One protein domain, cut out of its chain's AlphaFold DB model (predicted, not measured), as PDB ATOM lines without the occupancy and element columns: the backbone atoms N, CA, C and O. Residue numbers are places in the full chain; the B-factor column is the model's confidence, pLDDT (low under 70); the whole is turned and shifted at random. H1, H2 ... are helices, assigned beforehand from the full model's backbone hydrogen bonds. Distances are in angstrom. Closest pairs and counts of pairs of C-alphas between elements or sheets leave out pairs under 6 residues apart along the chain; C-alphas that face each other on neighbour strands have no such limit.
ATOM      1  N   PRO A  24     250.106 269.328 264.103       97.75
ATOM      2  CA  PRO A  24     249.237 268.464 263.305       97.75
ATOM      3  C   PRO A  24     247.887 269.114 262.983       97.75
ATOM      4  O   PRO A  24     247.339 268.855 261.913       97.75
ATOM      5  N   VAL A  25     247.370 269.989 263.854       96.81
ATOM      6  CA  VAL A  25     246.123 270.734 263.606       96.81
ATOM      7  C   VAL A  25     246.300 271.683 262.422       96.81
ATOM      8  O   VAL A  25     245.480 271.675 261.507       96.81
ATOM      9  N   ILE A  26     247.399 272.442 262.399       96.69
ATOM     10  CA  ILE A  26     247.726 273.361 261.299       96.69
ATOM     11  C   ILE A  26     247.916 272.591 259.991       96.69
ATOM     12  O   ILE A  26     247.360 272.966 258.964       96.69
ATOM     13  N   LEU A  27     248.679 271.495 260.022       97.38
ATOM     14  CA  LEU A  27     248.940 270.691 258.827       97.38
ATOM     15  C   LEU A  27     247.659 270.070 258.266       97.38
ATOM     16  O   LEU A  27     247.472 270.078 257.051       97.38
ATOM     17  N   ARG A  28     246.774 269.572 259.135       97.25
ATOM     18  CA  ARG A  28     245.488 269.005 258.725       97.25
ATOM     19  C   ARG A  28     244.560 270.069 258.146       97.25
ATOM     20  O   ARG A  28     244.006 269.843 257.079       97.25
ATOM     21  N   ASP A  29     244.421 271.219 258.806       96.38
ATOM     22  CA  ASP A  29     243.580 272.321 258.315       96.38
ATOM     23  C   ASP A  29     244.086 272.846 256.961       96.38
ATOM     24  O   ASP A  29     243.299 273.011 256.029       96.38
ATOM     25  N   LEU A  30     245.408 272.985 256.796       96.06
ATOM     26  CA  LEU A  30     246.011 273.308 255.502       96.06
ATOM     27  C   LEU A  30     245.686 272.252 254.448       96.06
ATOM     28  O   LEU A  30     245.371 272.623 253.330       96.06
ATOM     29  N   GLN A  31     245.763 270.956 254.757       95.75
ATOM     30  CA  GLN A  31     245.449 269.893 253.791       95.75
ATOM     31  C   GLN A  31     243.988 269.907 253.334       95.75
ATOM     32  O   GLN A  31     243.718 269.539 252.194       95.75
ATOM     33  N   THR A  32     243.063 270.316 254.202       95.12
ATOM     34  CA  THR A  32     241.626 270.317 253.896       95.12
ATOM     35  C   THR A  32     241.145 271.566 253.169       95.12
ATOM     36  O   THR A  32     240.106 271.512 252.523       95.12
ATOM     37  N   ARG A  33     241.873 272.681 253.279       94.06
ATOM     38  CA  ARG A  33     241.485 273.961 252.676       94.06
ATOM     39  C   ARG A  33     241.915 274.074 251.224       94.06
ATOM     40  O   ARG A  33     243.003 273.612 250.852       94.06
ATOM     41  N   SER A  34     241.104 274.755 250.425       93.31
ATOM     42  CA  SER A  34     241.481 275.189 249.079       93.31
ATOM     43  C   SER A  34     242.400 276.420 249.129       93.31
ATOM     44  O   SER A  34     242.584 277.050 250.171       93.31
ATOM     45  N   ASP A  35     243.070 276.736 248.016       91.56
ATOM     46  CA  ASP A  35     244.065 277.822 247.988       91.56
ATOM     47  C   ASP A  35     243.444 279.220 248.140       91.56
ATOM     48  O   ASP A  35     244.082 280.127 248.672       91.56
ATOM     49  N   ASP A  36     242.191 279.404 247.735       92.31
ATOM     50  CA  ASP A  36     241.439 280.648 247.904       92.31
ATOM     51  C   ASP A  36     241.044 280.914 249.366       92.31
ATOM     52  O   ASP A  36     240.941 282.077 249.770       92.31
ATOM     53  N   GLU A  37     240.926 279.866 250.185       95.31
ATOM     54  CA  GLU A  37     240.656 279.939 251.625       95.31
ATOM     55  C   GLU A  37     241.904 280.250 252.467       95.31
ATOM     56  O   GLU A  37     241.815 280.412 253.688       95.31
ATOM     57  N   ILE A  38     243.075 280.348 251.836       95.94
ATOM     58  CA  ILE A  38     244.352 280.615 252.494       95.94
ATOM     59  C   ILE A  38     244.874 281.975 252.018       95.94
ATOM     60  O   ILE A  38     244.913 282.298 250.833       95.94
ATOM     61  N   ARG A  39     245.266 282.839 252.955       95.44
ATOM     62  CA  ARG A  39     245.919 284.114 252.644       95.44
ATOM     63  C   ARG A  39     247.401 283.875 252.388       95.44
ATOM     64  O   ARG A  39     248.147 283.584 253.318       95.44
ATOM     65  N   GLY A  40     247.839 284.065 251.149       93.31
ATOM     66  CA  GLY A  40     249.246 283.932 250.771       93.31
ATOM     67  C   GLY A  40     249.696 282.476 250.579       93.31
ATOM     68  O   GLY A  40     248.866 281.573 250.508       93.31
ATOM     69  N   PRO A  41     251.012 282.226 250.463       95.25
ATOM     70  CA  PRO A  41     251.522 280.920 250.051       95.25
ATOM     71  C   PRO A  41     251.279 279.818 251.090       95.25
ATOM     72  O   PRO A  41     251.717 279.919 252.235       95.25
ATOM     73  N   ARG A  42     250.692 278.693 250.673       95.88
ATOM     74  CA  ARG A  42     250.473 277.508 251.527       95.88
ATOM     75  C   ARG A  42     251.757 277.003 252.194       95.88
ATOM     76  O   ARG A  42     251.753 276.640 253.368       95.88
ATOM     77  N   THR A  43     252.873 277.013 251.464       95.88
ATOM     78  CA  THR A  43     254.178 276.558 251.974       95.88
ATOM     79  C   THR A  43     254.684 277.414 253.135       95.88
ATOM     80  O   THR A  43     255.281 276.868 254.062       95.88
ATOM     81  N   LEU A  44     254.392 278.723 253.140       95.75
ATOM     82  CA  LEU A  44     254.734 279.610 254.256       95.75
ATOM     83  C   LEU A  44     254.060 279.124 255.539       95.75
ATOM     84  O   LEU A  44     254.728 278.916 256.548       95.75
ATOM     85  N   TRP A  45     252.752 278.880 255.487       96.62
ATOM     86  CA  TRP A  45     251.986 278.405 256.639       96.62
ATOM     87  C   TRP A  45     252.367 276.994 257.057       96.62
ATOM     88  O   TRP A  45     252.442 276.702 258.248       96.62
ATOM     89  N   ARG A  46     252.681 276.132 256.087       96.56
ATOM     90  CA  ARG A  46     253.151 274.778 256.366       96.56
ATOM     91  C   ARG A  46     254.454 274.788 257.155       96.56
ATOM     92  O   ARG A  46     254.582 273.994 258.077       96.56
ATOM     93  N   LEU A  47     255.404 275.656 256.815       96.12
ATOM     94  CA  LEU A  47     256.691 275.725 257.507       96.12
ATOM     95  C   LEU A  47     256.586 276.547 258.788       96.12
ATOM     96  O   LEU A  47     256.823 276.034 259.877       96.12
ATOM     97  N   TRP A  48     256.194 277.811 258.675       95.25
ATOM     98  CA  TRP A  48     256.207 278.738 259.800       95.25
ATOM     99  C   TRP A  48     255.080 278.462 260.799       95.25
ATOM    100  O   TRP A  48     255.314 278.448 262.004       95.25
ATOM    101  N   GLY A  49     253.873 278.168 260.310       93.44
ATOM    102  CA  GLY A  49     252.711 277.888 261.155       93.44
ATOM    103  C   GLY A  49     252.797 276.568 261.922       93.44
ATOM    104  O   GLY A  49     252.222 276.459 262.999       93.44
ATOM    105  N   SER A  50     253.528 275.570 261.417       93.12
ATOM    106  CA  SER A  50     253.661 274.270 262.097       93.12
ATOM    107  C   SER A  50     254.881 274.152 263.016       93.12
ATOM    108  O   SER A  50     254.928 273.241 263.837       93.12
ATOM    109  N   THR A  51     255.857 275.060 262.910       93.12
ATOM    110  CA  THR A  51     257.117 275.003 263.683       93.12
ATOM    111  C   THR A  51     257.262 276.120 264.710       93.12
ATOM    112  O   THR A  51     258.199 276.104 265.508       93.12
ATOM    113  N   ASN A  52     256.345 277.088 264.709       93.69
ATOM    114  CA  ASN A  52     256.358 278.213 265.627       93.69
ATOM    115  C   ASN A  52     254.945 278.500 266.157       93.69
ATOM    116  O   ASN A  52     254.021 278.711 265.374       93.69
ATOM    117  N   LEU A  53     254.783 278.578 267.481       93.38
ATOM    118  CA  LEU A  53     253.489 278.841 268.121       93.38
ATOM    119  C   LEU A  53     252.896 280.206 267.739       93.38
ATOM    120  O   LEU A  53     251.685 280.320 267.558       93.38
ATOM    121  N   LEU A  54     253.734 281.232 267.570       95.25
ATOM    122  CA  LEU A  54     253.288 282.531 267.070       95.25
ATOM    123  C   LEU A  54     252.867 282.426 265.601       95.25
ATOM    124  O   LEU A  54     251.830 282.964 265.225       95.25
ATOM    125  N   GLY A  55     253.621 281.679 264.788       95.75
ATOM    126  CA  GLY A  55     253.243 281.381 263.405       95.75
ATOM    127  C   GLY A  55     251.897 280.662 263.311       95.75
ATOM    128  O   GLY A  55     251.063 281.017 262.479       95.75
ATOM    129  N   ALA A  56     251.650 279.699 264.202       95.62
ATOM    130  CA  ALA A  56     250.382 278.985 264.299       95.62
ATOM    131  C   ALA A  56     249.223 279.924 264.656       95.62
ATOM    132  O   ALA A  56     248.164 279.868 264.031       95.62
ATOM    133  N   ALA A  57     249.429 280.823 265.626       96.75
ATOM    134  CA  ALA A  57     248.431 281.817 266.007       96.75
ATOM    135  C   ALA A  57     248.110 282.762 264.838       96.75
ATOM    136  O   ALA A  57     246.943 282.965 264.503       96.75
ATOM    137  N   VAL A  58     249.134 283.289 264.160       97.31
ATOM    138  CA  VAL A  58     248.943 284.173 263.001       97.31
ATOM    139  C   VAL A  58     248.229 283.440 261.865       97.31
ATOM    140  O   VAL A  58     247.308 283.998 261.267       97.31
ATOM    141  N   TYR A  59     248.565 282.177 261.598       96.81
ATOM    142  CA  TYR A  59     247.810 281.368 260.642       96.81
ATOM    143  C   TYR A  59     246.329 281.262 261.029       96.81
ATOM    144  O   TYR A  59     245.446 281.499 260.206       96.81
ATOM    145  N   TRP A  60     246.050 280.945 262.294       95.19
ATOM    146  CA  TRP A  60     244.693 280.672 262.752       95.19
ATOM    147  C   TRP A  60     243.779 281.899 262.727       95.19
ATOM    148  O   TRP A  60     242.593 281.770 262.420       95.19
ATOM    149  N   PHE A  61     244.314 283.077 263.054       95.44
ATOM    150  CA  PHE A  61     243.535 284.319 263.120       95.44
ATOM    151  C   PHE A  61     243.560 285.126 261.822       95.44
ATOM    152  O   PHE A  61     242.624 285.878 261.552       95.44
ATOM    153  N   TYR A  62     244.609 284.980 261.013       95.44
ATOM    154  CA  TYR A  62     244.786 285.768 259.798       95.44
ATOM    155  C   TYR A  62     245.017 284.916 258.549       95.44
ATOM    156  O   TYR A  62     244.434 285.206 257.506       95.44
ATOM    157  N   GLY A  63     245.850 283.880 258.627       94.88
ATOM    158  CA  GLY A  63     246.226 283.060 257.472       94.88
ATOM    159  C   GLY A  63     245.070 282.290 256.832       94.88
ATOM    160  O   GLY A  63     245.067 282.125 255.616       94.88
ATOM    161  N   ARG A  64     244.066 281.869 257.605       93.75
ATOM    162  CA  ARG A  64     242.869 281.190 257.084       93.75
ATOM    163  C   ARG A  64     241.695 282.151 256.884       93.75
ATOM    164  O   ARG A  64     241.486 283.076 257.670       93.75
ATOM    165  N   LYS A  65     240.899 281.911 255.846       93.00
ATOM    166  CA  LYS A  65     239.630 282.597 255.582       93.00
ATOM    167  C   LYS A  65     238.446 281.712 256.003       93.00
ATOM    168  O   LYS A  65     238.611 280.498 256.143       93.00
ATOM    169  N   PRO A  66     237.256 282.282 256.244       84.00
ATOM    170  CA  PRO A  66     236.040 281.482 256.346       84.00
ATOM    171  C   PRO A  66     235.856 280.671 255.062       84.00
ATOM    172  O   PRO A  66     236.200 281.170 253.990       84.00
ATOM    173  N   ALA A  67     235.325 279.455 255.178       72.06
ATOM    174  CA  ALA A  67     234.848 278.750 253.997       72.06
ATOM    175  C   ALA A  67     233.767 279.609 253.335       72.06
ATOM    176  O   ALA A  67     232.946 280.207 254.040       72.06
ATOM    177  N   ALA A  68     233.806 279.718 252.009       64.00
ATOM    178  CA  ALA A  68     232.706 280.326 251.277       64.00
ATOM    179  C   ALA A  68     231.476 279.435 251.500       64.00
ATOM    180  O   ALA A  68     231.467 278.281 251.073       64.00
ATOM    181  N   VAL A  69     230.507 279.941 252.267       55.91
ATOM    182  CA  VAL A  69     229.193 279.309 252.461       55.91
ATOM    183  C   VAL A  69     228.338 279.584 251.237       55.91
ATOM    184  O   VAL A  69     228.344 280.756 250.793       55.91
TER     185      VAL A  69
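Overview. This is residues 24 to 69 of the 69 residues of an uncharacterized protein of Nocardioides sp. SLBN-16 (UniProt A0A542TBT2). Three short helices run up and down side by side as a small bundle, their centres making a triangle: H2 packs on both H1 and H3, while the side between H1 and H3 is less well closed. The tail after H3 leads away from the helices to Val 69, at one end of the longest axis. The printed part has 46 residues with three named helices, H1, H2 and H3 in chain order, and no named strand; the class is all helix. It is compact, with a radius of gyration of the C-alphas of 9.5 A, and elongated, with spans of 30 by 17 by 17 A.

Along the chain. H1 is residues 24 to 32, 12.2 A from first to last C-alpha, and begins at C-alpha 24 (249.237, 268.464, 263.305). H2 is residues 42 to 51, 14.1 A long, with C-alpha 42 at (250.473, 277.508, 251.527). H3 is residues 53 to 63, 13.6 A long, and ends at C-alpha 63 (246.226, 283.060, 257.472).

Arrangement. H1 and H2 touch and form a helical hairpin, opposite ways at a shallow tilt of 13 degrees; their closest C-alphas, of Ile 26 and Ser 50, are 6.1 A apart. H2 and H3 touch and form a second helical hairpin, opposite ways at a shallow tilt of 34 degrees, only just short of steep; their closest C-alphas, of Gly 49 and Ala 56, are 4.1 A apart. H1 and H3 are close but not clearly touching, the same way at a shallow tilt of 27 degrees; their closest C-alphas, of Ile 26 and Ala 56, are 6.9 A apart. Each O i to N i+4 pair is within hydrogen-bond range in H1 and H3, and 5 of 6 are in H2.

Size, cuts and confidence. The C-alphas of Thr 51 and Val 69, the two farthest apart, are 30.4 A apart. The printed part has no cut. The link from H1 to H2 is short, with 9 residues, and that from H2 to H3 is tight, with 1 residue. The mean pLDDT of the printed part is 92.9, and residues 68 to 69, at the end of the chain, are under 70.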